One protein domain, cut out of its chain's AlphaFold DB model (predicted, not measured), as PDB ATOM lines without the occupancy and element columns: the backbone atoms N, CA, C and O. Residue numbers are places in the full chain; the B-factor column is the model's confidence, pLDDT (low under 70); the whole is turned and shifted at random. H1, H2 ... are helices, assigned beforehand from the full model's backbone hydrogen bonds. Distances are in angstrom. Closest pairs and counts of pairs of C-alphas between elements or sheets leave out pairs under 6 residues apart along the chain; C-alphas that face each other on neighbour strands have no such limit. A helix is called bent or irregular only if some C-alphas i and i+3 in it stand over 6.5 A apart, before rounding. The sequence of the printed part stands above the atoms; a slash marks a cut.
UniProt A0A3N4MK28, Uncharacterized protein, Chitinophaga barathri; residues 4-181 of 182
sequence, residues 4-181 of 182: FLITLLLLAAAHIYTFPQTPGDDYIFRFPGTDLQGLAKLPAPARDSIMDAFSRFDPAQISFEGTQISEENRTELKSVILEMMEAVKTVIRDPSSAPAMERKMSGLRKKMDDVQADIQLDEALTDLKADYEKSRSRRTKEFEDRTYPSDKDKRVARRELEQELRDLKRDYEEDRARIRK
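Overview. This is residues 4 to 181 of the 182 residues of an uncharacterized protein of Chitinophaga barathri (UniProt A0A3N4MK28). One very long helix, H5, forms the backbone of a rod, and helices fold back along it from both ends: H4 along its first part and H6 along its last part. The short helices H2 and H3 pack near the turn between H4 and H5, while H1 and a long loop of residues 13 to 35 lie at that same half of the rod, with H1 touching no helix. The printed part has 178 residues with six named helices, in the order H1, H2, H3, H4, H5, H6, and no named strand; its class is all helix. It is extended, with a radius of gyration of the C-alphas of 26.1 A, and its spans are 86 by 29 by 28 A.

Along the chain. Find C-alpha 95 at (206.553, 164.976, 244.593); from there H5, residues 95 to 144, runs 70.4 A to C-alpha 144 at (139.046, 146.469, 236.992). Look near residue 102 for its kink of 44 degrees. H5 is irregular: C-alphas 96 and 99 are 7.4 A apart, and its line is a rough one. Just before it in the chain is H4, residues 71 to 93, 33.0 A long. After H5 comes H6, residues 151 to 179, which runs 41.6 A and ends with C-alpha 179 at (165.154, 153.862, 254.902). Go back along the chain for the shorter helices: H3 takes residues 44 to 55 over 16.2 A, H2 residues 36 to 41 over 8.7 A, and H1 residues 4 to 12 over 12.5 A, beginning with C-alpha 4 at (177.327, 147.867, 234.228).

Arrangement. Start with H4 and H5, the hub helices, which touch three other helices each. They form a helical hairpin, opposite ways at a shallow tilt of 21 degrees; H5 touches H4 with residues 97 to 119 alone, and the closest C-alphas, those of Val 91 and Ala 98, are 5.4 A apart. Move along H5 to residues 121 to 143, which alone touch H6 in a second helical hairpin, opposite ways at a shallow tilt of 9 degrees; the closest C-alphas are those of Tyr 132 and Tyr 172, 6.5 A apart. At the other end, H5 touches H2 with residues 95 to 102 alone, closest at the C-alphas of Ala 40 and Pro 95, 4.5 A apart; the two run opposite ways at a tilt of 38 degrees, only just steep. H2 also touches H4, the same way at a shallow tilt of 20 degrees, with the C-alphas of Ala 40 and Val 91 closest at 6.2 A. H3 and H4 form a helical hairpin, opposite ways at a shallow tilt of 26 degrees; H4 touches H3 with residues 89 to 92 alone, and the C-alphas of Arg 47 and Ile 92 are closest at 5.7 A. H2 and H3 are close but not clearly touching, with the C-alphas of Leu 39 and Arg 47 closest at 7.3 A. H4 and H6 are apart. In H1, H2, H3, H4 and H6 every O i to N i+4 pair is within hydrogen-bond range; in H5 43 of 46 are.

Size, cuts and confidence. The two C-alphas farthest apart, those of Pro 23 and Ser 150, are 87.3 A from each other. The printed part has no cut. The links from H1 to H2, 23 residues, and from H3 to H4, 15 residues, are long. The mean pLDDT of the printed part is 81.5; look for values under 70 at residues 4 to 33, 59 to 60 and 62 to 67 of this model.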
ATOM      1  N   PHE A   4     176.252 147.435 235.131       41.75
ATOM      2  CA  PHE A   4     177.327 147.867 234.228       41.75
ATOM      3  C   PHE A   4     178.037 149.180 234.597       41.75
ATOM      4  O   PHE A   4     179.123 149.430 234.087       41.75
ATOM      5  N   LEU A   5     177.487 150.011 235.493       43.94
ATOM      6  CA  LEU A   5     178.087 151.327 235.758       43.94
ATOM      7  C   LEU A   5     179.173 151.295 236.843       43.94
ATOM      8  O   LEU A   5     180.242 151.872 236.664       43.94
ATOM      9  N   ILE A   6     178.950 150.532 237.918       41.56
ATOM     10  CA  ILE A   6     179.986 150.283 238.936       41.56
ATOM     11  C   ILE A   6     181.144 149.486 238.317       41.56
ATOM     12  O   ILE A   6     182.303 149.710 238.652       41.56
ATOM     13  N   THR A   7     180.857 148.615 237.341       41.56
ATOM     14  CA  THR A   7     181.906 147.926 236.582       41.56
ATOM     15  C   THR A   7     182.674 148.855 235.652       41.56
ATOM     16  O   THR A   7     183.848 148.590 235.472       41.56
ATOM     17  N   LEU A   8     182.126 149.956 235.124       42.94
ATOM     18  CA  LEU A   8     182.923 150.887 234.306       42.94
ATOM     19  C   LEU A   8     183.885 151.742 235.154       42.94
ATOM     20  O   LEU A   8     185.026 151.958 234.751       42.94
ATOM     21  N   LEU A   9     183.472 152.138 236.364       41.00
ATOM     22  CA  LEU A   9     184.357 152.775 237.354       41.00
ATOM     23  C   LEU A   9     185.408 151.790 237.910       41.00
ATOM     24  O   LEU A   9     186.550 152.181 238.136       41.00
ATOM     25  N   LEU A  10     185.075 150.499 238.033       39.22
ATOM     26  CA  LEU A  10     186.031 149.433 238.381       39.22
ATOM     27  C   LEU A  10     186.894 148.951 237.195       39.22
ATOM     28  O   LEU A  10     187.990 148.452 237.420       39.22
ATOM     29  N   LEU A  11     186.466 149.106 235.938       36.59
ATOM     30  CA  LEU A  11     187.279 148.773 234.757       36.59
ATOM     31  C   LEU A  11     188.269 149.889 234.402       36.59
ATOM     32  O   LEU A  11     189.325 149.602 233.839       36.59
ATOM     33  N   ALA A  12     188.009 151.134 234.809       40.25
ATOM     34  CA  ALA A  12     189.060 152.148 234.882       40.25
ATOM     35  C   ALA A  12     190.133 151.773 235.928       40.25
ATOM     36  O   ALA A  12     191.313 152.045 235.714       40.25
ATOM     37  N   ALA A  13     189.761 151.044 236.991       39.53
ATOM     38  CA  ALA A  13     190.705 150.449 237.944       39.53
ATOM     39  C   ALA A  13     191.451 149.206 237.401       39.53
ATOM     40  O   ALA A  13     192.326 148.679 238.087       39.53
ATOM     41  N   ALA A  14     191.153 148.755 236.173       35.81
ATOM     42  CA  ALA A  14     191.814 147.625 235.512       35.81
ATOM     43  C   ALA A  14     192.823 148.034 234.421       35.81
ATOM     44  O   ALA A  14     193.385 147.160 233.763       35.81
ATOM     45  N   HIS A  15     193.125 149.328 234.250       39.00
ATOM     46  CA  HIS A  15     194.364 149.719 233.568       39.00
ATOM     47  C   HIS A  15     195.526 149.539 234.547       39.00
ATOM     48  O   HIS A  15     196.059 150.493 235.111       39.00
ATOM     49  N   ILE A  16     195.884 148.273 234.775       34.38
ATOM     50  CA  ILE A  16     197.131 147.890 235.423       34.38
ATOM     51  C   ILE A  16     198.245 148.319 234.465       34.38
ATOM     52  O   ILE A  16     198.652 147.562 233.584       34.38
ATOM     53  N   TYR A  17     198.725 149.553 234.603       41.91
ATOM     54  CA  TYR A  17     200.005 149.934 234.028       41.91
ATOM     55  C   TYR A  17     201.077 149.190 234.822       41.91
ATOM     56  O   TYR A  17     201.528 149.638 235.873       41.91
ATOM     57  N   THR A  18     201.436 148.000 234.345       32.28
ATOM     58  CA  THR A  18     202.707 147.393 234.718       32.28
ATOM     59  C   THR A  18     203.779 148.234 234.044       32.28
ATOM     60  O   THR A  18     203.839 148.319 232.819       32.28
ATOM     61  N   PHE A  19     204.589 148.917 234.844       38.50
ATOM     62  CA  PHE A  19     205.826 149.517 234.375       38.50
ATOM     63  C   PHE A  19     206.910 148.447 234.509       38.50
ATOM     64  O   PHE A  19     207.468 148.298 235.598       38.50
ATOM     65  N   PRO A  20     207.236 147.660 233.465       34.94
ATOM     66  CA  PRO A  20     208.505 146.964 233.500       34.94
ATOM     67  C   PRO A  20     209.546 148.079 233.431       34.94
ATOM     68  O   PRO A  20     209.495 148.842 232.479       34.94
ATOM     69  N   GLN A  21     210.397 148.224 234.451       38.00
ATOM     70  CA  GLN A  21     211.736 148.867 234.450       38.00
ATOM     71  C   GLN A  21     212.105 149.549 235.792       38.00
ATOM     72  O   GLN A  21     212.859 150.516 235.808       38.00
ATOM     73  N   THR A  22     211.683 149.005 236.939       37.09
ATOM     74  CA  THR A  22     212.404 149.222 238.212       37.09
ATOM     75  C   THR A  22     212.320 147.962 239.075       37.09
ATOM     76  O   THR A  22     211.212 147.541 239.397       37.09
ATOM     77  N   PRO A  23     213.444 147.318 239.441       37.16
ATOM     78  CA  PRO A  23     213.411 146.176 240.343       37.16
ATOM     79  C   PRO A  23     213.159 146.677 241.772       37.16
ATOM     80  O   PRO A  23     213.966 147.446 242.291       37.16
ATOM     81  N   GLY A  24     212.067 146.242 242.409       43.28
ATOM     82  CA  GLY A  24     211.945 146.304 243.872       43.28
ATOM     83  C   GLY A  24     210.589 146.672 244.470       43.28
ATOM     84  O   GLY A  24     210.355 146.270 245.598       43.28
ATOM     85  N   ASP A  25     209.691 147.352 243.755       49.03
ATOM     86  CA  ASP A  25     208.366 147.711 244.281       49.03
ATOM     87  C   ASP A  25     207.346 147.740 243.135       49.03
ATOM     88  O   ASP A  25     207.361 148.642 242.296       49.03
ATOM     89  N   ASP A  26     206.450 146.751 243.096       61.25
ATOM     90  CA  ASP A  26     205.301 146.719 242.185       61.25
ATOM     91  C   ASP A  26     204.275 147.775 242.627       61.25
ATOM     92  O   ASP A  26     203.235 147.475 243.217       61.25
ATOM     93  N   TYR A  27     204.582 149.050 242.395       63.50
ATOM     94  CA  TYR A  27     203.646 150.131 242.665       63.50
ATOM     95  C   TYR A  27     202.445 150.026 241.716       63.50
ATOM     96  O   TYR A  27     202.577 150.171 240.499       63.50
ATOM     97  N   ILE A  28     201.252 149.804 242.277       67.56
ATOM     98  CA  ILE A  28     200.001 149.718 241.515       67.56
ATOM     99  C   ILE A  28     199.250 151.041 241.637       67.56
ATOM    100  O   ILE A  28     198.689 151.364 242.688       67.56
ATOM    101  N   PHE A  29     199.163 151.771 240.528       67.06
ATOM    102  CA  PHE A  29     198.279 152.925 240.435       67.06
ATOM    103  C   PHE A  29     196.811 152.464 240.454       67.06
ATOM    104  O   PHE A  29     196.365 151.746 239.562       67.06
ATOM    105  N   ARG A  30     196.050 152.865 241.479       68.56
ATOM    106  CA  ARG A  30     194.607 152.585 241.600       68.56
ATOM    107  C   ARG A  30     193.846 153.882 241.763       68.56
ATOM    108  O   ARG A  30     194.215 154.682 242.616       68.56
ATOM    109  N   PHE A  31     192.783 154.088 240.998       62.84
ATOM    110  CA  PHE A  31     191.934 155.266 241.131       62.84
ATOM    111  C   PHE A  31     190.455 154.855 241.189       62.84
ATOM    112  O   PHE A  31     190.036 154.061 240.347       62.84
ATOM    113  N   PRO A  32     189.663 155.387 242.137       65.12
ATOM    114  CA  PRO A  32     190.092 156.203 243.279       65.12
ATOM    115  C   PRO A  32     190.908 155.365 244.284       65.12
ATOM    116  O   PRO A  32     190.774 154.146 244.341       65.12
ATOM    117  N   GLY A  33     191.781 156.003 245.074       67.38
ATOM    118  CA  GLY A  33     192.513 155.306 246.147       67.38
ATOM    119  C   GLY A  33     194.032 155.197 245.991       67.38
ATOM    120  O   GLY A  33     194.658 154.450 246.740       67.38
ATOM    121  N   THR A  34     194.627 155.957 245.073       78.06
ATOM    122  CA  THR A  34     196.072 155.962 244.813       78.06
ATOM    123  C   THR A  34     196.853 156.272 246.088       78.06
ATOM    124  O   THR A  34     196.500 157.206 246.814       78.06
ATOM    125  N   ASP A  35     197.913 155.506 246.350       82.19
ATOM    126  CA  ASP A  35     198.928 155.866 247.341       82.19
ATOM    127  C   ASP A  35     199.816 156.973 246.758       82.19
ATOM    128  O   ASP A  35     200.586 156.742 245.820       82.19
ATOM    129  N   LEU A  36     199.658 158.191 247.278       85.88
ATOM    130  CA  LEU A  36     200.361 159.371 246.784       85.88
ATOM    131  C   LEU A  36     201.818 159.414 247.259       85.88
ATOM    132  O   LEU A  36     202.667 159.931 246.534       85.88
ATOM    133  N   GLN A  37     202.137 158.844 248.424       85.94
ATOM    134  CA  GLN A  37     203.524 158.679 248.857       85.94
ATOM    135  C   GLN A  37     204.274 157.692 247.965       85.94
ATOM    136  O   GLN A  37     205.405 157.973 247.562       85.94
ATOM    137  N   GLY A  38     203.655 156.563 247.618       84.12
ATOM    138  CA  GLY A  38     204.210 155.631 246.637       84.12
ATOM    139  C   GLY A  38     204.371 156.277 245.256       84.12
ATOM    140  O   GLY A  38     205.433 156.165 244.647       84.12
ATOM    141  N   LEU A  39     203.374 157.059 244.813       85.38
ATOM    142  CA  LEU A  39     203.423 157.802 243.546       85.38
ATOM    143  C   LEU A  39     204.610 158.771 243.490       85.38
ATOM    144  O   LEU A  39     205.308 158.853 242.480       85.38
ATOM    145  N   ALA A  40     204.848 159.503 244.579       86.88
ATOM    146  CA  ALA A  40     205.923 160.483 244.676       86.88
ATOM    147  C   ALA A  40     207.315 159.846 244.559       86.88
ATOM    148  O   ALA A  40     208.219 160.459 243.995       86.88
ATOM    149  N   LYS A  41     207.478 158.608 245.044       87.50
ATOM    150  CA  LYS A  41     208.750 157.867 245.023       87.50
ATOM    151  C   LYS A  41     209.101 157.274 243.658       87.50
ATOM    152  O   LYS A  41     210.248 156.880 243.460       87.50
ATOM    153  N   LEU A  42     208.156 157.223 242.716       83.50
ATOM    154  CA  LEU A  42     208.416 156.693 241.378       83.50
ATOM    155  C   LEU A  42     209.493 157.503 240.632       83.50
ATOM    156  O   LEU A  42     209.614 158.713 240.831       83.50
ATOM    157  N   PRO A  43     210.253 156.891 239.712       85.00
ATOM    158  CA  PRO A  43     211.117 157.634 238.798       85.00
ATOM    159  C   PRO A  43     210.319 158.637 237.949       85.00
ATOM    160  O   PRO A  43     209.167 158.376 237.596       85.00
ATOM    161  N   ALA A  44     210.940 159.759 237.565       82.81
ATOM    162  CA  ALA A  44     210.288 160.777 236.732       82.81
ATOM    163  C   ALA A  44     209.648 160.205 235.446       82.81
ATOM    164  O   ALA A  44     208.467 160.474 235.243       82.81
ATOM    165  N   PRO A  45     210.309 159.314 234.672       84.31
ATOM    166  CA  PRO A  45     209.693 158.719 233.481       84.31
ATOM    167  C   PRO A  45     208.391 157.949 233.759       84.31
ATOM    168  O   PRO A  45     207.463 157.983 232.952       84.31
ATOM    169  N   ALA A  46     208.292 157.272 234.909       81.50
ATOM    170  CA  ALA A  46     207.084 156.546 235.295       81.50
ATOM    171  C   ALA A  46     205.955 157.514 235.684       81.50
ATOM    172  O   ALA A  46     204.813 157.336 235.259       81.50
ATOM    173  N   ARG A  47     206.268 158.583 236.430       81.88
ATOM    174  CA  ARG A  47     205.286 159.631 236.757       81.88
ATOM    175  C   ARG A  47     204.796 160.372 235.507       81.88
ATOM    176  O   ARG A  47     203.599 160.621 235.390       81.88
ATOM    177  N   ASP A  48     205.684 160.663 234.559       79.38
ATOM    178  CA  ASP A  48     205.345 161.340 233.301       79.38
ATOM    179  C   ASP A  48     204.421 160.487 232.424       79.38
ATOM    180  O   ASP A  48     203.454 160.997 231.861       79.38
ATOM    181  N   SER A  49     204.640 159.170 232.376       77.94
ATOM    182  CA  SER A  49     203.729 158.250 231.689       77.94
ATOM    183  C   SER A  49     202.332 158.224 232.320       77.94
ATOM    184  O   SER A  49     201.339 158.111 231.599       77.94
ATOM    185  N   ILE A  50     202.232 158.336 233.649       80.19
ATOM    186  CA  ILE A  50     200.942 158.452 234.345       80.19
ATOM    187  C   ILE A  50     200.284 159.800 234.006       80.19
ATOM    188  O   ILE A  50     199.086 159.845 233.726       80.19
ATOM    189  N   MET A  51     201.051 160.897 233.972       83.00
ATOM    190  CA  MET A  51     200.550 162.218 233.567       83.00
ATOM    191  C   MET A  51     200.031 162.225 232.124       83.00
ATOM    192  O   MET A  51     198.979 162.812 231.868       83.00
ATOM    193  N   ASP A  52     200.719 161.558 231.195       80.31
ATOM    194  CA  ASP A  52     200.268 161.443 229.804       80.31
ATOM    195  C   ASP A  52     198.916 160.714 229.722       80.31
ATOM    196  O   ASP A  52     197.980 161.217 229.098       80.31
ATOM    197  N   ALA A  53     198.753 159.605 230.451       76.44
ATOM    198  CA  ALA A  53     197.466 158.914 230.564       76.44
ATOM    199  C   ALA A  53     196.360 159.827 231.133       76.44
ATOM    200  O   ALA A  53     195.235 159.828 230.631       76.44
ATOM    201  N   PHE A  54     196.681 160.659 232.129       75.12
ATOM    202  CA  PHE A  54     195.749 161.636 232.699       75.12
ATOM    203  C   PHE A  54     195.373 162.772 231.749       75.12
ATOM    204  O   PHE A  54     194.272 163.309 231.859       75.12
ATOM    205  N   SER A  55     196.273 163.173 230.851       75.50
ATOM    206  CA  SER A  55     196.010 164.239 229.880       75.50
ATOM    207  C   SER A  55     194.976 163.829 228.826       75.50
ATOM    208  O   SER A  55     194.254 164.673 228.305       75.50
ATOM    209  N   ARG A  56     194.867 162.520 228.571       75.56
ATOM    210  CA  ARG A  56     193.897 161.914 227.651       75.56
ATOM    211  C   ARG A  56     192.522 161.705 228.282       75.56
ATOM    212  O   ARG A  56     191.568 161.411 227.567       75.56
ATOM    213  N   PHE A  57     192.414 161.827 229.604       72.88
ATOM    214  CA  PHE A  57     191.137 161.742 230.295       72.88
ATOM    215  C   PHE A  57     190.390 163.070 230.175       72.88
ATOM    216  O   PHE A  57     190.844 164.091 230.694       72.88
ATOM    217  N   ASP A  58     189.221 163.035 229.542       71.38
ATOM    218  CA  ASP A  58     188.300 164.165 229.479       71.38
ATOM    219  C   ASP A  58     187.196 164.011 230.544       71.38
ATOM    220  O   ASP A  58     186.319 163.152 230.410       71.38
ATOM    221  N   PRO A  59     187.176 164.851 231.596       66.50
ATOM    222  CA  PRO A  59     186.129 164.811 232.612       66.50
ATOM    223  C   PRO A  59     184.729 165.143 232.084       66.50
ATOM    224  O   PRO A  59     183.736 164.855 232.758       66.50
ATOM    225  N   ALA A  60     184.614 165.765 230.906       69.00
ATOM    226  CA  ALA A  60     183.328 165.979 230.251       69.00
ATOM    227  C   ALA A  60     182.693 164.661 229.783       69.00
ATOM    228  O   ALA A  60     181.470 164.581 229.711       69.00
ATOM    229  N   GLN A  61     183.495 163.613 229.563       72.44
ATOM    230  CA  GLN A  61     183.013 162.278 229.203       72.44
ATOM    231  C   GLN A  61     182.502 161.462 230.396       72.44
ATOM    232  O   GLN A  61     181.949 160.379 230.199       72.44
ATOM    233  N   ILE A  62     182.639 161.964 231.631       68.50
ATOM    234  CA  ILE A  62     181.980 161.363 232.795       68.50
ATOM    235  C   ILE A  62     180.474 161.600 232.648       68.50
ATOM    236  O   ILE A  62     179.949 162.647 233.035       68.50
ATOM    237  N   SER A  63     179.792 160.623 232.052       68.69
ATOM    238  CA  SER A  63     178.345 160.619 231.886       68.69
ATOM    239  C   SER A  63     177.685 159.746 232.944       68.69
ATOM    240  O   SER A  63     178.068 158.599 233.174       68.69
ATOM    241  N   PHE A  64     176.645 160.304 233.554       69.94
ATOM    242  CA  PHE A  64     175.724 159.597 234.439       69.94
ATOM    243  C   PHE A  64     174.359 159.398 233.761       69.94
ATOM    244  O   PHE A  64     173.348 159.164 234.430       69.94
ATOM    245  N   GLU A  65     174.289 159.533 232.435       66.50
ATOM    246  CA  GLU A  65     173.061 159.298 231.681       66.50
ATOM    247  C   GLU A  65     172.560 157.862 231.874       66.50
ATOM    248  O   GLU A  65     173.329 156.907 231.956       66.50
ATOM    249  N   GLY A  66     171.240 157.710 232.005       65.75
ATOM    250  CA  GLY A  66     170.611 156.413 232.275       65.75
ATOM    251  C   GLY A  66     170.748 155.907 233.717       65.75
ATOM    252  O   GLY A  66     170.209 154.847 234.032       65.75
ATOM    253  N   THR A  67     171.413 156.653 234.605       68.88
ATOM    254  CA  THR A  67     171.410 156.368 236.048       68.88
ATOM    255  C   THR A  67     170.199 157.000 236.735       68.88
ATOM    256  O   THR A  67     169.665 158.007 236.266       68.88
ATOM    257  N   GLN A  68     169.763 156.421 237.857       72.44
ATOM    258  CA  GLN A  68     168.702 156.991 238.704       72.44
ATOM    259  C   GLN A  68     169.256 157.967 239.758       72.44
ATOM    260  O   GLN A  68     168.531 158.381 240.653       72.44
ATOM    261  N   ILE A  69     170.527 158.362 239.627       78.12
ATOM    262  CA  ILE A  69     171.203 159.288 240.538       78.12
ATOM    263  C   ILE A  69     170.634 160.699 240.351       78.12
ATOM    264  O   ILE A  69     170.460 161.133 239.204       78.12
ATOM    265  N   SER A  70     170.388 161.414 241.449       82.56
ATOM    266  CA  SER A  70     169.961 162.818 241.451       82.56
ATOM    267  C   SER A  70     171.011 163.754 240.827       82.56
ATOM    268  O   SER A  70     172.203 163.452 240.786       82.56
ATOM    269  N   GLU A  71     170.581 164.897 240.287       86.44
ATOM    270  CA  GLU A  71     171.487 165.869 239.645       86.44
ATOM    271  C   GLU A  71     172.532 166.432 240.622       86.44
ATOM    272  O   GLU A  71     173.696 166.609 240.256       86.44
ATOM    273  N   GLU A  72     172.125 166.638 241.874       87.38
ATOM    274  CA  GLU A  72     172.985 167.063 242.977       87.38
ATOM    275  C   GLU A  72     174.116 166.054 243.211       87.38
ATOM    276  O   GLU A  72     175.288 166.393 243.032       87.38
ATOM    277  N   ASN A  73     173.774 164.779 243.435       85.56
ATOM    278  CA  ASN A  73     174.752 163.708 243.642       85.56
ATOM    279  C   ASN A  73     175.679 163.499 242.434       85.56
ATOM    280  O   ASN A  73     176.868 163.226 242.600       85.56
ATOM    281  N   ARG A  74     175.183 163.662 241.196       84.75
ATOM    282  CA  ARG A  74     176.032 163.612 239.985       84.75
ATOM    283  C   ARG A  74     177.059 164.734 239.966       84.75
ATOM    284  O   ARG A  74     178.220 164.506 239.623       84.75
ATOM    285  N   THR A  75     176.615 165.945 240.285       87.75
ATOM    286  CA  THR A  75     177.461 167.140 240.292       87.75
ATOM    287  C   THR A  75     178.536 167.012 241.361       87.75
ATOM    288  O   THR A  75     179.716 167.236 241.079       87.75
ATOM    289  N   GLU A  76     178.153 166.576 242.559       88.62
ATOM    290  CA  GLU A  76     179.083 166.418 243.669       88.62
ATOM    291  C   GLU A  76     180.090 165.292 243.417       88.62
ATOM    292  O   GLU A  76     181.298 165.512 243.532       88.62
ATOM    293  N   LEU A  77     179.636 164.128 242.942       85.81
ATOM    294  CA  LEU A  77     180.519 163.021 242.568       85.81
ATOM    295  C   LEU A  77     181.533 163.442 241.495       85.81
ATOM    296  O   LEU A  77     182.723 163.136 241.603       85.81
ATOM    297  N   LYS A  78     181.087 164.186 240.473       85.81
ATOM    298  CA  LYS A  78     181.975 164.724 239.432       85.81
ATOM    299  C   LYS A  78     183.011 165.686 240.015       85.81
ATOM    300  O   LYS A  78     184.183 165.591 239.653       85.81
ATOM    301  N   SER A  79     182.600 166.576 240.920       90.00
ATOM    302  CA  SER A  79     183.505 167.507 241.605       90.00
ATOM    303  C   SER A  79     184.566 166.763 242.413       90.00
ATOM    304  O   SER A  79     185.757 167.032 242.268       90.00
ATOM    305  N   VAL A  80     184.160 165.770 243.208       89.69
ATOM    306  CA  VAL A  80     185.080 164.982 244.040       89.69
ATOM    307  C   VAL A  80     186.095 164.226 243.179       89.69
ATOM    308  O   VAL A  80     187.292 164.279 243.464       89.69
ATOM    309  N   ILE A  81     185.654 163.583 242.091       87.06
ATOM    310  CA  ILE A  81     186.548 162.890 241.148       87.06
ATOM    311  C   ILE A  81     187.572 163.865 240.556       87.06
ATOM    312  O   ILE A  81     188.770 163.576 240.562       87.06
ATOM    313  N   LEU A  82     187.123 165.033 240.090       88.12
ATOM    314  CA  LEU A  82     187.992 166.072 239.537       88.12
ATOM    315  C   LEU A  82     189.035 166.560 240.548       88.12
ATOM    316  O   LEU A  82     190.215 166.679 240.217       88.12
ATOM    317  N   GLU A  83     188.628 166.799 241.793       90.50
ATOM    318  CA  GLU A  83     189.538 167.235 242.851       90.50
ATOM    319  C   GLU A  83     190.565 166.159 243.228       90.50
ATOM    320  O   GLU A  83     191.725 166.485 243.500       90.50
ATOM    321  N   MET A  84     190.172 164.879 243.218       89.62
ATOM    322  CA  MET A  84     191.093 163.760 243.442       89.62
ATOM    323  C   MET A  84     192.111 163.649 242.306       89.62
ATOM    324  O   MET A  84     193.304 163.475 242.557       89.62
ATOM    325  N   MET A  85     191.664 163.788 241.059       87.12
ATOM    326  CA  MET A  85     192.553 163.807 239.898       87.12
ATOM    327  C   MET A  85     193.560 164.955 239.971       87.12
ATOM    328  O   MET A  85     194.739 164.758 239.683       87.12
ATOM    329  N   GLU A  86     193.124 166.144 240.384       89.81
ATOM    330  CA  GLU A  86     194.011 167.300 240.513       89.81
ATOM    331  C   GLU A  86     195.059 167.102 241.615       89.81
ATOM    332  O   GLU A  86     196.226 167.458 241.441       89.81
ATOM    333  N   ALA A  87     194.685 166.459 242.725       90.25
ATOM    334  CA  ALA A  87     195.640 166.082 243.764       90.25
ATOM    335  C   ALA A  87     196.709 165.111 243.226       90.25
ATOM    336  O   ALA A  87     197.897 165.314 243.470       90.25
ATOM    337  N   VAL A  88     196.314 164.111 242.430       88.94
ATOM    338  CA  VAL A  88     197.256 163.184 241.771       88.94
ATOM    339  C   VAL A  88     198.184 163.930 240.805       88.94
ATOM    340  O   VAL A  88     199.402 163.758 240.867       88.94
ATOM    341  N   LYS A  89     197.637 164.807 239.951       89.38
ATOM    342  CA  LYS A  89     198.427 165.629 239.014       89.38
ATOM    343  C   LYS A  89     199.432 166.524 239.738       89.38
ATOM    344  O   LYS A  89     200.561 166.672 239.273       89.38
ATOM    345  N   THR A  90     199.037 167.089 240.877       91.19
ATOM    346  CA  THR A  90     199.907 167.926 241.712       91.19
ATOM    347  C   THR A  90     201.092 167.123 242.245       91.19
ATOM    348  O   THR A  90     202.224 167.571 242.101       91.19
ATOM    349  N   VAL A  91     200.867 165.908 242.759       90.12
ATOM    350  CA  VAL A  91     201.951 165.036 243.254       90.12
ATOM    351  C   VAL A  91     202.896 164.584 242.143       90.12
ATOM    352  O   VAL A  91     204.098 164.475 242.365       90.12
ATOM    353  N   ILE A  92     202.384 164.340 240.935       87.19
ATOM    354  CA  ILE A  92     203.238 163.994 239.792       87.19
ATOM    355  C   ILE A  92     204.177 165.156 239.434       87.19
ATOM    356  O   ILE A  92     205.364 164.925 239.199       87.19
ATOM    357  N   ARG A  93     203.652 166.390 239.406       90.19
ATOM    358  CA  ARG A  93     204.421 167.605 239.082       90.19
ATOM    359  C   ARG A  93     205.387 168.003 240.193       90.19
ATOM    360  O   ARG A  93     206.502 168.423 239.907       90.19
ATOM    361  N   ASP A  94     204.952 167.875 241.440       92.25
ATOM    362  CA  ASP A  94     205.725 168.194 242.633       92.25
ATOM    363  C   ASP A  94     205.605 167.056 243.661       92.25
ATOM    364  O   ASP A  94     204.698 167.064 244.504       92.25
ATOM    365  N   PRO A  95     206.536 166.086 243.642       90.50
ATOM    366  CA  PRO A  95     206.553 164.976 244.593       90.50
ATOM    367  C   PRO A  95     206.640 165.416 246.061       90.50
ATOM    368  O   PRO A  95     206.196 164.683 246.943       90.50
ATOM    369  N   SER A  96     207.171 166.615 246.347       92.25
ATOM    370  CA  SER A  96     207.275 167.124 247.721       92.25
ATOM    371  C   SER A  96     205.912 167.487 248.323       92.25
ATOM    372  O   SER A  96     205.747 167.478 249.544       92.25
ATOM    373  N   SER A  97     204.902 167.714 247.474       93.00
ATOM    374  CA  SER A  97     203.524 168.009 247.875       93.00
ATOM    375  C   SER A  97     202.751 166.793 248.408       93.00
ATOM    376  O   SER A  97     201.667 166.962 248.978       93.00
ATOM    377  N   ALA A  98     203.291 165.573 248.268       91.00
ATOM    378  CA  ALA A  98     202.597 164.328 248.604       91.00
ATOM    379  C   ALA A  98     201.978 164.302 250.015       91.00
ATOM    380  O   ALA A  98     200.791 163.989 250.112       91.00
ATOM    381  N   PRO A  99     202.667 164.718 251.101       91.25
ATOM    382  CA  PRO A  99     202.072 164.704 252.440       91.25
ATOM    383  C   PRO A  99     200.860 165.637 252.580       91.25
ATOM    384  O   PRO A  99     199.899 165.329 253.288       91.25
ATOM    385  N   ALA A 100     200.884 166.793 251.909       91.50
ATOM    386  CA  ALA A 100     199.766 167.732 251.914       91.50
ATOM    387  C   ALA A 100     198.594 167.198 251.075       91.50
ATOM    388  O   ALA A 100     197.436 167.274 251.497       91.50
ATOM    389  N   MET A 101     198.895 166.616 249.911       93.25
ATOM    390  CA  MET A 101     197.886 166.046 249.020       93.25
ATOM    391  C   MET A 101     197.249 164.775 249.585       93.25
ATOM    392  O   MET A 101     196.069 164.556 249.343       93.25
ATOM    393  N   GLU A 102     197.943 163.984 250.403       89.75
ATOM    394  CA  GLU A 102     197.338 162.849 251.112       89.75
ATOM    395  C   GLU A 102     196.269 163.275 252.107       89.75
ATOM    396  O   GLU A 102     195.197 162.673 252.159       89.75
ATOM    397  N   ARG A 103     196.515 164.349 252.865       90.56
ATOM    398  CA  ARG A 103     195.500 164.904 253.776       90.56
ATOM    399  C   ARG A 103     194.271 165.363 252.999       90.56
ATOM    400  O   ARG A 103     193.147 165.046 253.388       90.56
ATOM    401  N   LYS A 104     194.483 166.049 251.869       91.69
ATOM    402  CA  LYS A 104     193.397 166.444 250.961       91.69
ATOM    403  C   LYS A 104     192.660 165.216 250.417       91.69
ATOM    404  O   LYS A 104     191.436 165.169 250.473       91.69
ATOM    405  N   MET A 105     193.394 164.203 249.961       89.19
ATOM    406  CA  MET A 105     192.853 162.957 249.420       89.19
ATOM    407  C   MET A 105     192.029 162.195 250.461       89.19
ATOM    408  O   MET A 105     190.978 161.666 250.127       89.19
ATOM    409  N   SER A 106     192.445 162.179 251.730       89.88
ATOM    410  CA  SER A 106     191.659 161.584 252.817       89.88
ATOM    411  C   SER A 106     190.320 162.300 253.015       89.88
ATOM    412  O   SER A 106     189.303 161.637 253.202       89.88
ATOM    413  N   GLY A 107     190.303 163.635 252.955       90.44
ATOM    414  CA  GLY A 107     189.061 164.411 253.021       90.44
ATOM    415  C   GLY A 107     188.155 164.160 251.815       90.44
ATOM    416  O   GLY A 107     186.950 163.990 251.974       90.44
ATOM    417  N   LEU A 108     188.737 164.070 250.617       90.81
ATOM    418  CA  LEU A 108     188.008 163.746 249.391       90.81
ATOM    419  C   LEU A 108     187.448 162.325 249.399       90.81
ATOM    420  O   LEU A 108     186.335 162.125 248.933       90.81
ATOM    421  N   ARG A 109     188.183 161.342 249.938       87.62
ATOM    422  CA  ARG A 109     187.692 159.964 250.098       87.62
ATOM    423  C   ARG A 109     186.463 159.937 250.990       87.62
ATOM    424  O   ARG A 109     185.454 159.394 250.577       87.62
ATOM    425  N   LYS A 110     186.515 160.628 252.133       90.56
ATOM    426  CA  LYS A 110     185.351 160.756 253.011       90.56
ATOM    427  C   LYS A 110     184.154 161.376 252.282       90.56
ATOM    428  O   LYS A 110     183.078 160.807 252.320       90.56
ATOM    429  N   LYS A 111     184.354 162.484 251.556       90.62
ATOM    430  CA  LYS A 111     183.285 163.089 250.742       90.62
ATOM    431  C   LYS A 111     182.735 162.127 249.687       90.62
ATOM    432  O   LYS A 111     181.540 162.101 249.451       90.62
ATOM    433  N   MET A 112     183.601 161.353 249.035       87.81
ATOM    434  CA  MET A 112     183.180 160.351 248.057       87.81
ATOM    435  C   MET A 112     182.324 159.262 248.708       87.81
ATOM    436  O   MET A 112     181.328 158.860 248.117       87.81
ATOM    437  N   ASP A 113     182.704 158.806 249.900       87.06
ATOM    438  CA  ASP A 113     181.949 157.816 250.669       87.06
ATOM    439  C   ASP A 113     180.585 158.381 251.101       87.06
ATOM    440  O   ASP A 113     179.573 157.698 250.954       87.06
ATOM    441  N   ASP A 114     180.543 159.642 251.550       88.56
ATOM    442  CA  ASP A 114     179.309 160.350 251.917       88.56
ATOM    443  C   ASP A 114     178.359 160.454 250.700       88.56
ATOM    444  O   ASP A 114     177.220 159.991 250.756       88.56
ATOM    445  N   VAL A 115     178.854 160.926 249.547       88.69
ATOM    446  CA  VAL A 115     178.068 161.007 248.296       88.69
ATOM    447  C   VAL A 115     177.601 159.624 247.829       88.69
ATOM    448  O   VAL A 115     176.490 159.471 247.326       88.69
ATOM    449  N   GLN A 116     178.424 158.583 247.978       86.19
ATOM    450  CA  GLN A 116     178.009 157.217 247.647       86.19
ATOM    451  C   GLN A 116     176.890 156.715 248.561       86.19
ATOM    452  O   GLN A 116     176.003 156.006 248.080       86.19
ATOM    453  N   ALA A 117     176.912 157.068 249.848       86.62
ATOM    454  CA  ALA A 117     175.838 156.732 250.775       86.62
ATOM    455  C   ALA A 117     174.529 157.435 250.383       86.62
ATOM    456  O   ALA A 117     173.484 156.783 250.326       86.62
ATOM    457  N   ASP A 118     174.594 158.716 250.011       87.62
ATOM    458  CA  ASP A 118     173.432 159.478 249.542       87.62
ATOM    459  C   ASP A 118     172.851 158.898 248.245       87.62
ATOM    460  O   ASP A 118     171.636 158.738 248.115       87.62
ATOM    461  N   ILE A 119     173.707 158.476 247.308       85.81
ATOM    462  CA  ILE A 119     173.279 157.775 246.089       85.81
ATOM    463  C   ILE A 119     172.541 156.476 246.431       85.81
ATOM    464  O   ILE A 119     171.474 156.210 245.876       85.81
ATOM    465  N   GLN A 120     173.085 155.663 247.339       87.38
ATOM    466  CA  GLN A 120     172.456 154.401 247.744       87.38
ATOM    467  C   GLN A 120     171.101 154.632 248.421       87.38
ATOM    468  O   GLN A 120     170.161 153.859 248.211       87.38
ATOM    469  N   LEU A 121     170.984 155.699 249.215       87.75
ATOM    470  CA  LEU A 121     169.731 156.104 249.837       87.75
ATOM    471  C   LEU A 121     168.689 156.507 248.783       87.75
ATOM    472  O   LEU A 121     167.554 156.025 248.826       87.75
ATOM    473  N   ASP A 122     169.074 157.349 247.824       86.56
ATOM    474  CA  ASP A 122     168.214 157.792 246.722       86.56
ATOM    475  C   ASP A 122     167.733 156.615 245.860       86.56
ATOM    476  O   ASP A 122     166.546 156.528 245.520       86.56
ATOM    477  N   GLU A 123     168.629 155.680 245.537       86.88
ATOM    478  CA  GLU A 123     168.296 154.459 244.801       86.88
ATOM    479  C   GLU A 123     167.295 153.600 245.581       86.88
ATOM    480  O   GLU A 123     166.260 153.215 245.032       86.88
ATOM    481  N   ALA A 124     167.528 153.377 246.878       88.62
ATOM    482  CA  ALA A 124     166.624 152.602 247.726       88.62
ATOM    483  C   ALA A 124     165.224 153.234 247.827       88.62
ATOM    484  O   ALA A 124     164.211 152.532 247.776       88.62
ATOM    485  N   LEU A 125     165.145 154.562 247.945       90.56
ATOM    486  CA  LEU A 125     163.875 155.292 247.964       90.56
ATOM    487  C   LEU A 125     163.151 155.227 246.614       90.56
ATOM    488  O   LEU A 125     161.922 155.109 246.571       90.56
ATOM    489  N   THR A 126     163.903 155.297 245.519       89.38
ATOM    490  CA  THR A 126     163.364 155.215 244.159       89.38
ATOM    491  C   THR A 126     162.802 153.828 243.869       89.38
ATOM    492  O   THR A 126     161.671 153.719 243.388       89.38
ATOM    493  N   ASP A 127     163.547 152.776 244.205       90.69
ATOM    494  CA  ASP A 127     163.108 151.392 244.037       90.69
ATOM    495  C   ASP A 127     161.877 151.093 244.907       90.69
ATOM    496  O   ASP A 127     160.884 150.563 244.402       90.69
ATOM    497  N   LEU A 128     161.863 151.543 246.172       94.00
ATOM    498  CA  LEU A 128     160.700 151.404 247.056       94.00
ATOM    499  C   LEU A 128     159.442 152.051 246.452       94.00
ATOM    500  O   LEU A 128     158.352 151.473 246.480       94.00
ATOM    501  N   LYS A 129     159.579 153.258 245.892       94.88
ATOM    502  CA  LYS A 129     158.463 153.951 245.239       94.88
ATOM    503  C   LYS A 129     157.989 153.204 243.991       94.88
ATOM    504  O   LYS A 129     156.780 153.077 243.794       94.88
ATOM    505  N   ALA A 130     158.908 152.697 243.172       94.38
ATOM    506  CA  ALA A 130     158.566 151.927 241.980       94.38
ATOM    507  C   ALA A 130     157.795 150.641 242.337       94.38
ATOM    508  O   ALA A 130     156.787 150.327 241.698       94.38
ATOM    509  N   ASP A 131     158.210 149.936 243.391       95.44
ATOM    510  CA  ASP A 131     157.530 148.735 243.881       95.44
ATOM    511  C   ASP A 131     156.136 149.039 244.449       95.44
ATOM    512  O   ASP A 131     155.176 148.298 244.184       95.44
ATOM    513  N   TYR A 132     155.993 150.159 245.166       96.88
ATOM    514  CA  TYR A 132     154.700 150.667 245.622       96.88
ATOM    515  C   TYR A 132     153.759 150.964 244.446       96.88
ATOM    516  O   TYR A 132     152.630 150.464 244.410       96.88
ATOM    517  N   GLU A 133     154.215 151.737 243.456       97.69
ATOM    518  CA  GLU A 133     153.410 152.120 242.292       97.69
ATOM    519  C   GLU A 133     152.999 150.904 241.459       97.69
ATOM    520  O   GLU A 133     151.833 150.777 241.075       97.69
ATOM    521  N   LYS A 134     153.924 149.960 241.252       97.50
ATOM    522  CA  LYS A 134     153.653 148.691 240.571       97.50
ATOM    523  C   LYS A 134     152.607 147.864 241.314       97.50
ATOM    524  O   LYS A 134     151.677 147.350 240.692       97.50
ATOM    525  N   SER A 135     152.727 147.749 242.636       96.12
ATOM    526  CA  SER A 135     151.781 146.992 243.466       96.12
ATOM    527  C   SER A 135     150.393 147.623 243.471       96.12
ATOM    528  O   SER A 135     149.396 146.916 243.313       96.12
ATOM    529  N   ARG A 136     150.330 148.954 243.588       97.81
ATOM    530  CA  ARG A 136     149.092 149.729 243.490       97.81
ATOM    531  C   ARG A 136     148.424 149.516 242.134       97.81
ATOM    532  O   ARG A 136     147.258 149.141 242.093       97.81
ATOM    533  N   SER A 137     149.164 149.715 241.042       97.75
ATOM    534  CA  SER A 137     148.642 149.554 239.681       97.75
ATOM    535  C   SER A 137     148.146 148.133 239.427       97.75
ATOM    536  O   SER A 137     147.053 147.969 238.891       97.75
ATOM    537  N   ARG A 138     148.894 147.112 239.868       97.75
ATOM    538  CA  ARG A 138     148.482 145.711 239.745       97.75
ATOM    539  C   ARG A 138     147.140 145.457 240.431       97.75
ATOM    540  O   ARG A 138     146.245 144.935 239.785       97.75
ATOM    541  N   ARG A 139     146.980 145.854 241.697       95.75
ATOM    542  CA  ARG A 139     145.733 145.624 242.454       95.75
ATOM    543  C   ARG A 139     144.543 146.376 241.866       95.75
ATOM    544  O   ARG A 139     143.450 145.828 241.773       95.75
ATOM    545  N   THR A 140     144.753 147.622 241.436       96.50
ATOM    546  CA  THR A 140     143.711 148.394 240.743       96.50
ATOM    547  C   THR A 140     143.283 147.696 239.456       96.50
ATOM    548  O   THR A 140     142.090 147.528 239.229       96.50
ATOM    549  N   LYS A 141     144.243 147.213 238.665       97.06
ATOM    550  CA  LYS A 141     143.955 146.490 237.429       97.06
ATOM    551  C   LYS A 141     143.255 145.151 237.685       97.06
ATOM    552  O   LYS A 141     142.283 144.840 237.015       97.06
ATOM    553  N   GLU A 142     143.685 144.387 238.689       95.31
ATOM    554  CA  GLU A 142     143.033 143.129 239.091       95.31
ATOM    555  C   GLU A 142     141.568 143.334 239.504       95.31
ATOM    556  O   GLU A 142     140.735 142.469 239.247       95.31
ATOM    557  N   PHE A 143     141.236 144.473 240.121       96.00
ATOM    558  CA  PHE A 143     139.851 144.855 240.403       96.00
ATOM    559  C   PHE A 143     139.084 145.232 239.126       96.00
ATOM    560  O   PHE A 143     137.949 144.805 238.937       96.00
ATOM    561  N   GLU A 144     139.684 146.026 238.240       94.81
ATOM    562  CA  GLU A 144     139.046 146.469 236.992       94.81
ATOM    563  C   GLU A 144     138.774 145.314 236.020       94.81
ATOM    564  O   GLU A 144     137.707 145.271 235.407       94.81
ATOM    565  N   ASP A 145     139.699 144.357 235.932       96.12
ATOM    566  CA  ASP A 145     139.631 143.205 235.028       96.12
ATOM    567  C   ASP A 145     138.693 142.092 235.546       96.12
ATOM    568  O   ASP A 145     138.405 141.127 234.833       96.12
ATOM    569  N   ARG A 146     138.202 142.188 236.790       94.00
ATOM    570  CA  ARG A 146     137.349 141.161 237.402       94.00
ATOM    571  C   ARG A 146     135.886 141.334 237.001       94.00
ATOM    572  O   ARG A 146     135.311 142.417 237.086       94.00
ATOM    573  N   THR A 147     135.229 140.226 236.668       94.31
ATOM    574  CA  THR A 147     133.770 140.200 236.501       94.31
ATOM    575  C   THR A 147     133.088 140.043 237.859       94.31
ATOM    576  O   THR A 147     133.405 139.126 238.617       94.31
ATOM    577  N   TYR A 148     132.121 140.913 238.153       95.00
ATOM    578  CA  TYR A 148     131.359 140.890 239.403       95.00
ATOM    579  C   TYR A 148     129.951 140.323 239.171       95.00
ATOM    580  O   TYR A 148     129.265 140.813 238.274       95.00
ATOM    581  N   PRO A 149     129.491 139.344 239.974       93.62
ATOM    582  CA  PRO A 149     128.156 138.754 239.823       93.62
ATOM    583  C   PRO A 149     127.009 139.738 240.077       93.62
ATOM    584  O   PRO A 149     125.915 139.569 239.544       93.62
ATOM    585  N   SER A 150     127.246 140.763 240.900       96.69
ATOM    586  CA  SER A 150     126.264 141.797 241.214       96.69
ATOM    587  C   SER A 150     126.914 143.148 241.519       96.69
ATOM    588  O   SER A 150     128.087 143.236 241.901       96.69
ATOM    589  N   ASP A 151     126.119 144.218 241.446       94.56
ATOM    590  CA  ASP A 151     126.532 145.556 241.890       94.56
ATOM    591  C   ASP A 151     126.900 145.593 243.376       94.56
ATOM    592  O   ASP A 151     127.760 146.372 243.795       94.56
ATOM    593  N   LYS A 152     126.256 144.750 244.194       96.69
ATOM    594  CA  LYS A 152     126.568 144.633 245.621       96.69
ATOM    595  C   LYS A 152     127.976 144.067 245.811       96.69
ATOM    596  O   LYS A 152     128.745 144.654 246.568       96.69
ATOM    597  N   ASP A 153     128.330 143.012 245.082       94.88
ATOM    598  CA  ASP A 153     129.659 142.390 245.159       94.88
ATOM    599  C   ASP A 153     130.745 143.336 244.646       94.88
ATOM    600  O   ASP A 153     131.788 143.486 245.279       94.88
ATOM    601  N   LYS A 154     130.466 144.073 243.563       95.94
ATOM    602  CA  LYS A 154     131.371 145.112 243.056       95.94
ATOM    603  C   LYS A 154     131.626 146.213 244.088       95.94
ATOM    604  O   LYS A 154     132.756 146.675 244.238       95.94
ATOM    605  N   ARG A 155     130.595 146.639 244.832       96.44
ATOM    606  CA  ARG A 155     130.741 147.634 245.913       96.44
ATOM    607  C   ARG A 155     131.552 147.101 247.090       96.44
ATOM    608  O   ARG A 155     132.336 147.864 247.650       96.44
ATOM    609  N   VAL A 156     131.362 145.840 247.475       96.44
ATOM    610  CA  VAL A 156     132.144 145.206 248.550       96.44
ATOM    611  C   VAL A 156     133.611 145.103 248.139       96.44
ATOM    612  O   VAL A 156     134.460 145.657 248.829       96.44
ATOM    613  N   ALA A 157     133.893 144.545 246.960       94.94
ATOM    614  CA  ALA A 157     135.252 144.429 246.435       94.94
ATOM    615  C   ALA A 157     135.947 145.791 246.283       94.94
ATOM    616  O   ALA A 157     137.152 145.909 246.483       94.94
ATOM    617  N   ARG A 158     135.195 146.856 245.968       96.88
ATOM    618  CA  ARG A 158     135.753 148.211 245.905       96.88
ATOM    619  C   ARG A 158     136.208 148.695 247.281       96.88
ATOM    620  O   ARG A 158     137.266 149.303 247.387       96.88
ATOM    621  N   ARG A 159     135.420 148.435 248.330       96.88
ATOM    622  CA  ARG A 159     135.788 148.793 249.710       96.88
ATOM    623  C   ARG A 159     137.010 148.011 250.181       96.88
ATOM    624  O   ARG A 159     137.856 148.590 250.857       96.88
ATOM    625  N   GLU A 160     137.102 146.736 249.810       96.44
ATOM    626  CA  GLU A 160     138.272 145.891 250.077       96.44
ATOM    627  C   GLU A 160     139.517 146.449 249.380       96.44
ATOM    628  O   GLU A 160     140.505 146.727 250.054       96.44
ATOM    629  N   LEU A 161     139.441 146.752 248.077       97.12
ATOM    630  CA  LEU A 161     140.540 147.387 247.346       97.12
ATOM    631  C   LEU A 161     140.957 148.716 247.991       97.12
ATOM    632  O   LEU A 161     142.141 148.970 248.188       97.12
ATOM    633  N   GLU A 162     140.001 149.584 248.325       97.38
ATOM    634  CA  GLU A 162     140.297 150.863 248.978       97.38
ATOM    635  C   GLU A 162     141.024 150.665 250.315       97.38
ATOM    636  O   GLU A 162     141.908 151.456 250.650       97.38
ATOM    637  N   GLN A 163     140.686 149.614 251.065       97.44
ATOM    638  CA  GLN A 163     141.382 149.262 252.295       97.44
ATOM    639  C   GLN A 163     142.800 148.750 252.019       97.44
ATOM    640  O   GLN A 163     143.749 149.285 252.586       97.44
ATOM    641  N   GLU A 164     142.968 147.816 251.083       96.25
ATOM    642  CA  GLU A 164     144.285 147.307 250.686       96.25
ATOM    643  C   GLU A 164     145.216 148.411 250.175       96.25
ATOM    644  O   GLU A 164     146.422 148.378 250.423       96.25
ATOM    645  N   LEU A 165     144.682 149.400 249.452       97.44
ATOM    646  CA  LEU A 165     145.450 150.548 248.971       97.44
ATOM    647  C   LEU A 165     145.843 151.502 250.105       97.44
ATOM    648  O   LEU A 165     146.921 152.100 250.044       97.44
ATOM    649  N   ARG A 166     144.997 151.648 251.134       97.31
ATOM    650  CA  ARG A 166     145.341 152.399 252.350       97.31
ATOM    651  C   ARG A 166     146.451 151.704 253.128       97.31
ATOM    652  O   ARG A 166     147.419 152.369 253.488       97.31
ATOM    653  N   ASP A 167     146.334 150.396 253.335       97.00
ATOM    654  CA  ASP A 167     147.349 149.605 254.031       97.00
ATOM    655  C   ASP A 167     148.676 149.617 253.257       97.00
ATOM    656  O   ASP A 167     149.704 149.971 253.821       97.00
ATOM    657  N   LEU A 168     148.644 149.421 251.933       96.44
ATOM    658  CA  LEU A 168     149.832 149.525 251.076       96.44
ATOM    659  C   LEU A 168     150.524 150.889 251.177       96.44
ATOM    660  O   LEU A 168     151.749 150.974 251.154       96.44
ATOM    661  N   LYS A 169     149.742 151.973 251.245       97.38
ATOM    662  CA  LYS A 169     150.292 153.322 251.404       97.38
ATOM    663  C   LYS A 169     150.946 153.493 252.775       97.38
ATOM    664  O   LYS A 169     151.989 154.134 252.851       97.38
ATOM    665  N   ARG A 170     150.342 152.953 253.839       97.81
ATOM    666  CA  ARG A 170     150.932 152.981 255.182       97.81
ATOM    667  C   ARG A 170     152.272 152.247 255.183       97.81
ATOM    668  O   ARG A 170     153.261 152.849 255.583       97.81
ATOM    669  N   ASP A 171     152.306 151.022 254.668       96.94
ATOM    670  CA  ASP A 171     153.518 150.196 254.631       96.94
ATOM    671  C   ASP A 171     154.644 150.899 253.848       96.94
ATOM    672  O   ASP A 171     155.777 150.986 254.318       96.94
ATOM    673  N   TYR A 172     154.314 151.511 252.702       97.25
ATOM    674  CA  TYR A 172     155.254 152.331 251.931       97.25
ATOM    675  C   TYR A 172     155.828 153.506 252.738       97.25
ATOM    676  O   TYR A 172     157.038 153.731 252.710       97.25
ATOM    677  N   GLU A 173     154.998 154.272 253.453       97.44
ATOM    678  CA  GLU A 173     155.489 155.405 254.250       97.44
ATOM    679  C   GLU A 173     156.312 154.946 255.465       97.44
ATOM    680  O   GLU A 173     157.294 155.603 255.822       97.44
ATOM    681  N   GLU A 174     155.965 153.813 256.078       96.56
ATOM    682  CA  GLU A 174     156.738 153.211 257.170       96.56
ATOM    683  C   GLU A 174     158.122 152.749 256.698       96.56
ATOM    684  O   GLU A 174     159.134 153.084 257.323       96.56
ATOM    685  N   ASP A 175     158.190 152.038 255.572       94.62
ATOM    686  CA  ASP A 175     159.455 151.589 254.991       94.62
ATOM    687  C   ASP A 175     160.290 152.772 254.488       94.62
ATOM    688  O   ASP A 175     161.494 152.831 254.741       94.62
ATOM    689  N   ARG A 176     159.658 153.785 253.886       94.50
ATOM    690  CA  ARG A 176     160.319 155.036 253.491       94.50
ATOM    691  C   ARG A 176     160.930 155.757 254.692       94.50
ATOM    692  O   ARG A 176     162.061 156.240 254.615       94.50
ATOM    693  N   ALA A 177     160.204 155.835 255.806       94.25
ATOM    694  CA  ALA A 177     160.710 156.423 257.042       94.25
ATOM    695  C   ALA A 177     161.850 155.591 257.648       94.25
ATOM    696  O   ALA A 177     162.780 156.159 258.218       94.25
ATOM    697  N   ARG A 178     161.804 154.260 257.518       92.62
ATOM    698  CA  ARG A 178     162.874 153.359 257.966       92.62
ATOM    699  C   ARG A 178     164.146 153.536 257.140       92.62
ATOM    700  O   ARG A 178     165.221 153.594 257.724       92.62
ATOM    701  N   ILE A 179     164.023 153.650 255.817       89.56
ATOM    702  CA  ILE A 179     165.154 153.862 254.902       89.56
ATOM    703  C   ILE A 179     165.870 155.178 255.222       89.56
ATOM    704  O   ILE A 179     167.083 155.181 255.358       89.56
ATOM    705  N   ARG A 180     165.131 156.269 255.456       88.44
ATOM    706  CA  ARG A 180     165.708 157.587 255.793       88.44
ATOM    707  C   ARG A 180     166.365 157.694 257.171       88.44
ATOM    708  O   ARG A 180     166.993 158.706 257.454       88.44
ATOM    709  N   LYS A 181     166.126 156.731 258.062       86.38
ATOM    710  CA  LYS A 181     166.693 156.706 259.423       86.38
ATOM    711  C   LYS A 181     167.951 155.842 259.531       86.38
ATOM    712  O   LYS A 181     168.519 155.782 260.621       86.38
TER     713      LYS A 181